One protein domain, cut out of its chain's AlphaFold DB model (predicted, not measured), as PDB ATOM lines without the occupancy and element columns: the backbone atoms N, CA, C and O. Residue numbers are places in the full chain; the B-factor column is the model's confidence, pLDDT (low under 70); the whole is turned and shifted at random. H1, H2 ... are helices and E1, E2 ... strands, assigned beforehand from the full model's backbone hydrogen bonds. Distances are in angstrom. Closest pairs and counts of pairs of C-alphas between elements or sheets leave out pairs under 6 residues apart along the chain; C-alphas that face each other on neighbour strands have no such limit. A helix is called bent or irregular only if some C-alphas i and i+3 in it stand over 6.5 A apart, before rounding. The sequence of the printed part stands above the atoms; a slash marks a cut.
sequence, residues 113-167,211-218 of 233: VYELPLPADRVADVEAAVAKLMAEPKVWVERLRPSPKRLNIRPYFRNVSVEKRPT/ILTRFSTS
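This is residues 113 to 167 and 211 to 218 of the 233 residues of the protein "DUF2344 domain-containing protein" of Gemmata sp. SH-PL17 (UniProt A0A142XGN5). A three-stranded sheet of E1, E5 and E4 has one helix, H1, over one face and its other face bare, while the hairpin of E2 and E3 reaches away from this body as a short arm at one end of the longest axis. The printed part has 63 residues with one named helix and five named strands, in the order E1, H1, E2, E3, E4, E5; the larger sheet, order E1, E5, E4, is antiparallel. The class is mixed, in two layers, a helix on one face of a sheet. The whole is loose, with a radius of gyration of the C-alphas of 13.6 A, and spans 42 by 22 by 21 A.

E1, residues 113 to 118, is an edge strand, antiparallel to the inner strand E5, residues 211 to 217, with N 114 and O 215 within hydrogen-bond range at 2.9 A. H1, residues 120 to 135, is on this sheet at a height of 9.0 A, over E5 and the other edge strand E4, residues 157 to 164. H1 runs along the strands, at 19 degrees to E5 on the local plane; its closest C-alphas to E4 are those of Glu 127 and Val 162, 6.4 A apart. H1 is irregular, with C-alphas 121 and 124 7.3 A apart, and 10 of its 12 O i to N i+4 pairs are within range. E2, residues 140 to 143, and E3, residues 149 to 152, form a hairpin, with N 143 and O 149 at 2.8 A. E3 is apart from H1 and E4. E4 and E5 are antiparallel, with N 212 and O 163 at 2.8 A.

E1 begins at C-alpha 113, (131.149, 100.329, 134.034), and is 15.8 A long. H1 measures 23.7 A, E4 20.4 A and E5 19.5 A, ending at C-alpha 217, (130.435, 96.970, 128.289).

The C-alphas of Ser 147 and Pro 166 are farthest apart, at 42.6 A. Residues 168 to 210 are not printed; C-alphas 167 and 211 are 8.4 A apart across the cut. The links printed whole are tight. Residues 165 to 167 and 211 to 218 have pLDDT under 70.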
ATOM      1  N   VAL A 113     132.042  99.186 133.879       91.38
ATOM      2  CA  VAL A 113     131.149 100.329 134.034       91.38
ATOM      3  C   VAL A 113     131.989 101.592 133.952       91.38
ATOM      4  O   VAL A 113     132.898 101.750 134.759       91.38
ATOM      5  N   TYR A 114     131.678 102.476 133.010       90.69
ATOM      6  CA  TYR A 114     132.224 103.830 132.998       90.69
ATOM      7  C   TYR A 114     131.186 104.798 133.526       90.69
ATOM      8  O   TYR A 114     130.003 104.644 133.229       90.69
ATOM      9  N   GLU A 115     131.652 105.782 134.277       89.69
ATOM     10  CA  GLU A 115     130.870 106.928 134.711       89.69
ATOM     11  C   GLU A 115     131.569 108.187 134.195       89.69
ATOM     12  O   GLU A 115     132.778 108.345 134.379       89.69
ATOM     13  N   LEU A 116     130.826 109.049 133.500       89.12
ATOM     14  CA  LEU A 116     131.342 110.318 132.992       89.12
ATOM     15  C   LEU A 116     130.549 111.481 133.588       89.12
ATOM     16  O   LEU A 116     129.319 111.406 133.604       89.12
ATOM     17  N   PRO A 117     131.225 112.544 134.058       88.44
ATOM     18  CA  PRO A 117     130.555 113.759 134.488       88.44
ATOM     19  C   PRO A 117     129.998 114.516 133.280       88.44
ATOM     20  O   PRO A 117     130.722 114.747 132.307       88.44
ATOM     21  N   LEU A 118     128.734 114.941 133.362       88.69
ATOM     22  CA  LEU A 118     128.107 115.773 132.337       88.69
ATOM     23  C   LEU A 118     127.825 117.202 132.813       88.69
ATOM     24  O   LEU A 118     127.296 117.384 133.913       88.69
ATOM     25  N   PRO A 119     128.121 118.212 131.970       90.75
ATOM     26  CA  PRO A 119     127.610 119.568 132.136       90.75
ATOM     27  C   PRO A 119     126.076 119.603 132.100       90.75
ATOM     28  O   PRO A 119     125.457 118.898 131.305       90.75
ATOM     29  N   ALA A 120     125.466 120.433 132.950       90.19
ATOM     30  CA  ALA A 120     124.009 120.499 133.111       90.19
ATOM     31  C   ALA A 120     123.267 120.899 131.821       90.19
ATOM     32  O   ALA A 120     122.179 120.399 131.550       90.19
ATOM     33  N   ASP A 121     123.879 121.752 131.006       93.38
ATOM     34  CA  ASP A 121     123.385 122.214 129.706       93.38
ATOM     35  C   ASP A 121     123.413 121.129 128.617       93.38
ATOM     36  O   ASP A 121     122.743 121.263 127.599       93.38
ATOM     37  N   ARG A 122     124.143 120.028 128.829       92.94
ATOM     38  CA  ARG A 122     124.258 118.911 127.873       92.94
ATOM     39  C   ARG A 122     123.353 117.729 128.203       92.94
ATOM     40  O   ARG A 122     123.321 116.763 127.446       92.94
ATOM     41  N   VAL A 123     122.642 117.781 129.326       92.88
ATOM     42  CA  VAL A 123     121.863 116.650 129.852       92.88
ATOM     43  C   VAL A 123     120.770 116.234 128.873       92.88
ATOM     44  O   VAL A 123     120.750 115.078 128.464       92.88
ATOM     45  N   ALA A 124     119.927 117.175 128.439       93.88
ATOM     46  CA  ALA A 124     118.812 116.888 127.532       93.88
ATOM     47  C   ALA A 124     119.291 116.325 126.179       93.88
ATOM     48  O   ALA A 124     118.772 115.315 125.702       93.88
ATOM     49  N   ASP A 125     120.337 116.925 125.599       95.88
ATOM     50  CA  ASP A 125     120.947 116.455 124.349       95.88
ATOM     51  C   ASP A 125     121.459 115.014 124.474       95.88
ATOM     52  O   ASP A 125     121.284 114.188 123.573       95.88
ATOM     53  N   VAL A 126     122.112 114.703 125.597       95.50
ATOM     54  CA  VAL A 126     122.676 113.375 125.840       95.50
ATOM     55  C   VAL A 126     121.582 112.358 126.132       95.50
ATOM     56  O   VAL A 126     121.676 111.244 125.629       95.50
ATOM     57  N   GLU A 127     120.526 112.714 126.861       95.25
ATOM     58  CA  GLU A 127     119.362 111.844 127.062       95.25
ATOM     59  C   GLU A 127     118.718 111.454 125.726       95.25
ATOM     60  O   GLU A 127     118.510 110.265 125.463       95.25
ATOM     61  N   ALA A 128     118.499 112.426 124.834       96.06
ATOM     62  CA  ALA A 128     117.981 112.167 123.493       96.06
ATOM     63  C   ALA A 128     118.935 111.286 122.661       96.06
ATOM     64  O   ALA A 128     118.503 110.330 122.005       96.06
ATOM     65  N   ALA A 129     120.245 111.552 122.717       95.31
ATOM     66  CA  ALA A 129     121.252 110.751 122.023       95.31
ATOM     67  C   ALA A 129     121.331 109.310 122.557       95.31
ATOM     68  O   ALA A 129     121.470 108.371 121.771       95.31
ATOM     69  N   VAL A 130     121.207 109.122 123.873       94.94
ATOM     70  CA  VAL A 130     121.167 107.807 124.525       94.94
ATOM     71  C   VAL A 130     119.919 107.037 124.105       94.94
ATOM     72  O   VAL A 130     120.037 105.870 123.730       94.94
ATOM     73  N   ALA A 131     118.747 107.679 124.093       95.00
ATOM     74  CA  ALA A 131     117.510 107.054 123.629       95.00
ATOM     75  C   ALA A 131     117.641 106.568 122.175       95.00
ATOM     76  O   ALA A 131     117.353 105.406 121.877       95.00
ATOM     77  N   LYS A 132     118.179 107.417 121.287       95.38
ATOM     78  CA  LYS A 132     118.457 107.056 119.890       95.38
ATOM     79  C   LYS A 132     119.451 105.895 119.780       95.38
ATOM     80  O   LYS A 132     119.198 104.938 119.053       95.38
ATOM     81  N   LEU A 133     120.563 105.951 120.517       93.88
ATOM     82  CA  LEU A 133     121.593 104.906 120.522       93.88
ATOM     83  C   LEU A 133     121.032 103.549 120.970       93.88
ATOM     84  O   LEU A 133     121.379 102.514 120.400       93.88
ATOM     85  N   MET A 134     120.190 103.547 122.003       94.06
ATOM     86  CA  MET A 134     119.615 102.324 122.560       94.06
ATOM     87  C   MET A 134     118.513 101.738 121.668       94.06
ATOM     88  O   MET A 134     118.367 100.512 121.638       94.06
ATOM     89  N   ALA A 135     117.788 102.570 120.915       95.06
ATOM     90  CA  ALA A 135     116.791 102.131 119.937       95.06
ATOM     91  C   ALA A 135     117.415 101.527 118.663       95.06
ATOM     92  O   ALA A 135     116.823 100.646 118.043       95.06
ATOM     93  N   GLU A 136     118.622 101.957 118.290       95.75
ATOM     94  CA  GLU A 136     119.307 101.477 117.088       95.75
ATOM     95  C   GLU A 136     119.722  99.990 117.222       95.75
ATOM     96  O   GLU A 136     120.454  99.631 118.153       95.75
ATOM     97  N   PRO A 137     119.323  99.093 116.298       94.31
ATOM     98  CA  PRO A 137     119.688  97.673 116.360       94.31
ATOM     99  C   PRO A 137     121.152  97.400 115.982       94.31
ATOM    100  O   PRO A 137     121.714  96.368 116.370       94.31
ATOM    101  N   LYS A 138     121.793  98.291 115.211       95.75
ATOM    102  CA  LYS A 138     123.185  98.133 114.765       95.75
ATOM    103  C   LYS A 138     123.938  99.453 114.851       95.75
ATOM    104  O   LYS A 138     123.627 100.406 114.155       95.75
ATOM    105  N   VAL A 139     125.009  99.467 115.636       94.50
ATOM    106  CA  VAL A 139     125.876 100.639 115.800       94.50
ATOM    107  C   VAL A 139     127.251 100.268 115.273       94.50
ATOM    108  O   VAL A 139     127.976  99.508 115.911       94.50
ATOM    109  N   TRP A 140     127.596 100.749 114.083       94.00
ATOM    110  CA  TRP A 140     128.860 100.415 113.428       94.00
ATOM    111  C   TRP A 140     129.956 101.409 113.798       94.00
ATOM    112  O   TRP A 140     129.782 102.610 113.627       94.00
ATOM    113  N   VAL A 141     131.101 100.895 114.241       93.19
ATOM    114  CA  VAL A 141     132.317 101.682 114.479       93.19
ATOM    115  C   VAL A 141     133.461 101.121 113.646       93.19
ATOM    116  O   VAL A 141     133.609  99.903 113.504       93.19
ATOM    117  N   GLU A 142     134.275 102.013 113.094       92.75
ATOM    118  CA  GLU A 142     135.475 101.667 112.340       92.75
ATOM    119  C   GLU A 142     136.682 101.563 113.267       92.75
ATOM    120  O   GLU A 142     137.057 102.503 113.967       92.75
ATOM    121  N   ARG A 143     137.313 100.391 113.272       85.12
ATOM    122  CA  ARG A 143     138.578 100.159 113.955       85.12
ATOM    123  C   ARG A 143     139.691 100.174 112.921       85.12
ATOM    124  O   ARG A 143     139.789  99.248 112.130       85.12
ATOM    125  N   LEU A 144     140.543 101.195 112.967       82.31
ATOM    126  CA  LEU A 144     141.604 101.407 111.974       82.31
ATOM    127  C   LEU A 144     142.837 100.507 112.175       82.31
ATOM    128  O   LEU A 144     143.546 100.213 111.219       82.31
ATOM    129  N   ARG A 145     143.109 100.052 113.407       80.44
ATOM    130  CA  ARG A 145     144.296  99.241 113.744       80.44
ATOM    131  C   ARG A 145     143.945  97.980 114.537       80.44
ATOM    132  O   ARG A 145     143.062  98.047 115.396       80.44
ATOM    133  N   PRO A 146     144.649  96.845 114.336       74.56
ATOM    134  CA  PRO A 146     145.806  96.646 113.447       74.56
ATOM    135  C   PRO A 146     145.443  96.528 111.959       74.56
ATOM    136  O   PRO A 146     146.298  96.769 111.121       74.56
ATOM    137  N   SER A 147     144.188  96.219 111.628       77.94
ATOM    138  CA  SER A 147     143.655  96.309 110.267       77.94
ATOM    139  C   SER A 147     142.255  96.927 110.286       77.94
ATOM    140  O   SER A 147     141.524  96.685 111.256       77.94
ATOM    141  N   PRO A 148     141.877  97.702 109.250       84.88
ATOM    142  CA  PRO A 148     140.551  98.293 109.137       84.88
ATOM    143  C   PRO A 148     139.456  97.232 109.240       84.88
ATOM    144  O   PRO A 148     139.372  96.318 108.419       84.88
ATOM    145  N   LYS A 149     138.623  97.326 110.276       90.25
ATOM    146  CA  LYS A 149     137.457  96.458 110.466       90.25
ATOM    147  C   LYS A 149     136.283  97.269 110.981       90.25
ATOM    148  O   LYS A 149     136.433  98.071 111.900       90.25
ATOM    149  N   ARG A 150     135.099  97.003 110.436       92.44
ATOM    150  CA  ARG A 150     133.837  97.508 110.981       92.44
ATOM    151  C   ARG A 150     133.335  96.550 112.051       92.44
ATOM    152  O   ARG A 150     133.247  95.346 111.817       92.44
ATOM    153  N   LEU A 151     133.012  97.084 113.221       93.00
ATOM    154  CA  LEU A 151     132.485  96.323 114.347       93.00
ATOM    155  C   LEU A 151     131.110  96.865 114.722       93.00
ATOM    156  O   LEU A 151     130.965  98.061 114.968       93.00
ATOM    157  N   ASN A 152     130.109  95.985 114.785       94.12
ATOM    158  CA  ASN A 152     128.834  96.334 115.397       94.12
ATOM    159  C   ASN A 152     129.003  96.292 116.917       94.12
ATOM    160  O   ASN A 152     129.199  95.214 117.480       94.12
ATOM    161  N   ILE A 153     128.929  97.451 117.569       93.94
ATOM    162  CA  ILE A 153     129.124  97.566 119.015       93.94
ATOM    163  C   ILE A 153     127.826  97.480 119.821       93.94
ATOM    164  O   ILE A 153     127.882  97.309 121.039       93.94
ATOM    165  N   ARG A 154     126.657  97.536 119.165       93.38
ATOM    166  CA  ARG A 154     125.348  97.489 119.834       93.38
ATOM    167  C   ARG A 154     125.172  96.296 120.791       93.38
ATOM    168  O   ARG A 154     124.650  96.529 121.884       93.38
ATOM    169  N   PRO A 155     125.623  95.064 120.462       92.56
ATOM    170  CA  PRO A 155     125.509  93.916 121.367       92.56
ATOM    171  C   PRO A 155     126.325  94.044 122.660       92.56
ATOM    172  O   PRO A 155     126.074  93.308 123.612       92.56
ATOM    173  N   TYR A 156     127.310  94.949 122.706       90.62
ATOM    174  CA  TYR A 156     128.151  95.162 123.885       90.62
ATOM    175  C   TYR A 156     127.578  96.203 124.849       90.62
ATOM    176  O   TYR A 156     128.027  96.260 125.994       90.62
ATOM    177  N   PHE A 157     126.588  97.004 124.435       91.62
ATOM    178  CA  PHE A 157     125.876  97.909 125.334       91.62
ATOM    179  C   PHE A 157     124.776  97.161 126.078       91.62
ATOM    180  O   PHE A 157     123.766  96.765 125.494       91.62
ATOM    181  N   ARG A 158     124.959  96.993 127.390       89.00
ATOM    182  CA  ARG A 158     123.911  96.430 128.253       89.00
ATOM    183  C   ARG A 158     122.911  97.486 128.711       89.00
ATOM    184  O   ARG A 158     121.717  97.226 128.735       89.00
ATOM    185  N   ASN A 159     123.421  98.634 129.142       91.00
ATOM    186  CA  ASN A 159     122.631  99.775 129.575       91.00
ATOM    187  C   ASN A 159     123.457 101.046 129.375       91.00
ATOM    188  O   ASN A 159     124.678 101.012 129.585       91.00
ATOM    189  N   VAL A 160     122.772 102.120 128.995       93.50
ATOM    190  CA  VAL A 160     123.277 103.488 128.958       93.50
ATOM    191  C   VAL A 160     122.172 104.369 129.533       93.50
ATOM    192  O   VAL A 160     121.054 104.360 129.029       93.50
ATOM    193  N   SER A 161     122.472 105.073 130.619       91.62
ATOM    194  CA  SER A 161     121.519 105.910 131.353       91.62
ATOM    195  C   SER A 161     122.168 107.223 131.761       91.62
ATOM    196  O   SER A 161     123.392 107.303 131.874       91.62
ATOM    197  N   VAL A 162     121.341 108.238 131.981       92.75
ATOM    198  CA  VAL A 162     121.725 109.541 132.525       92.75
ATOM    199  C   VAL A 162     121.104 109.625 133.918       92.75
ATOM    200  O   VAL A 162     119.890 109.521 134.064       92.75
ATOM    201  N   GLU A 163     121.932 109.708 134.959       87.38
ATOM    202  CA  GLU A 163     121.478 109.625 136.353       87.38
ATOM    203  C   GLU A 163     121.931 110.838 137.159       87.38
ATOM    204  O   GLU A 163     123.121 111.158 137.205       87.38
ATOM    205  N   LYS A 164     121.001 111.494 137.860       81.06
ATOM    206  CA  LYS A 164     121.359 112.476 138.890       81.06
ATOM    207  C   LYS A 164     121.909 111.710 140.083       81.06
ATOM    208  O   LYS A 164     121.161 110.992 140.740       81.06
ATOM    209  N   ARG A 165     123.202 111.852 140.372       69.12
ATOM    210  CA  ARG A 165     123.792 111.289 141.590       69.12
ATOM    211  C   ARG A 165     124.313 112.429 142.457       69.12
ATOM    212  O   ARG A 165     124.870 113.378 141.907       69.12
ATOM    213  N   PRO A 166     124.173 112.361 143.792       59.22
ATOM    214  CA  PRO A 166     124.999 113.194 144.648       59.22
ATOM    215  C   PRO A 166     126.458 112.970 144.252       59.22
ATOM    216  O   PRO A 166     126.893 111.826 144.091       59.22
ATOM    217  N   THR A 167     127.188 114.059 144.024       49.09
ATOM    218  CA  THR A 167     128.623 114.000 143.750       49.09
ATOM    219  C   THR A 167     129.251 113.095 144.803       49.09
ATOM    220  O   THR A 167     129.070 113.372 145.992       49.09
ATOM    221  N   ILE A 211     125.508 114.955 136.787       30.95
ATOM    222  CA  ILE A 211     124.710 113.818 136.340       30.95
ATOM    223  C   ILE A 211     125.682 112.845 135.667       30.95
ATOM    224  O   ILE A 211     126.477 113.258 134.824       30.95
ATOM    225  N   LEU A 212     125.701 111.589 136.120       33.81
ATOM    226  CA  LEU A 212     126.653 110.557 135.702       33.81
ATOM    227  C   LEU A 212     126.022 109.679 134.618       33.81
ATOM    228  O   LEU A 212     124.893 109.215 134.779       33.81
ATOM    229  N   THR A 213     126.761 109.399 133.540       32.44
ATOM    230  CA  THR A 213     126.340 108.410 132.530       32.44
ATOM    231  C   THR A 213     127.018 107.073 132.740       32.44
ATOM    232  O   THR A 213     128.244 107.003 132.722       32.44
ATOM    233  N   ARG A 214     126.230 106.001 132.870       32.44
ATOM    234  CA  ARG A 214     126.736 104.634 133.031       32.44
ATOM    235  C   ARG A 214     126.952 103.964 131.673       32.44
ATOM    236  O   ARG A 214     125.980 103.664 130.994       32.44
ATOM    237  N   PHE A 215     128.182 103.616 131.306       35.00
ATOM    238  CA  PHE A 215     128.446 102.722 130.167       35.00
ATOM    239  C   PHE A 215     128.822 101.334 130.657       35.00
ATOM    240  O   PHE A 215     129.913 101.143 131.180       35.00
ATOM    241  N   SER A 216     127.936 100.353 130.475       28.83
ATOM    242  CA  SER A 216     128.230  98.954 130.792       28.83
ATOM    243  C   SER A 216     128.663  98.173 129.544       28.83
ATOM    244  O   SER A 216     127.778  97.785 128.780       28.83
ATOM    245  N   THR A 217     129.952  97.857 129.371       28.50
ATOM    246  CA  THR A 217     130.435  96.970 128.289       28.50
ATOM    247  C   THR A 217     130.803  95.574 128.792       28.50
ATOM    248  O   THR A 217     131.518  95.423 129.781       28.50
ATOM    249  N   SER A 218     130.314  94.526 128.122       30.44
ATOM    250  CA  SER A 218     130.713  93.129 128.346       30.44
ATOM    251  C   SER A 218     131.492  92.601 127.141       30.44
ATOM    252  O   SER A 218     131.041  92.714 126.007       30.44
TER     253      SER A 218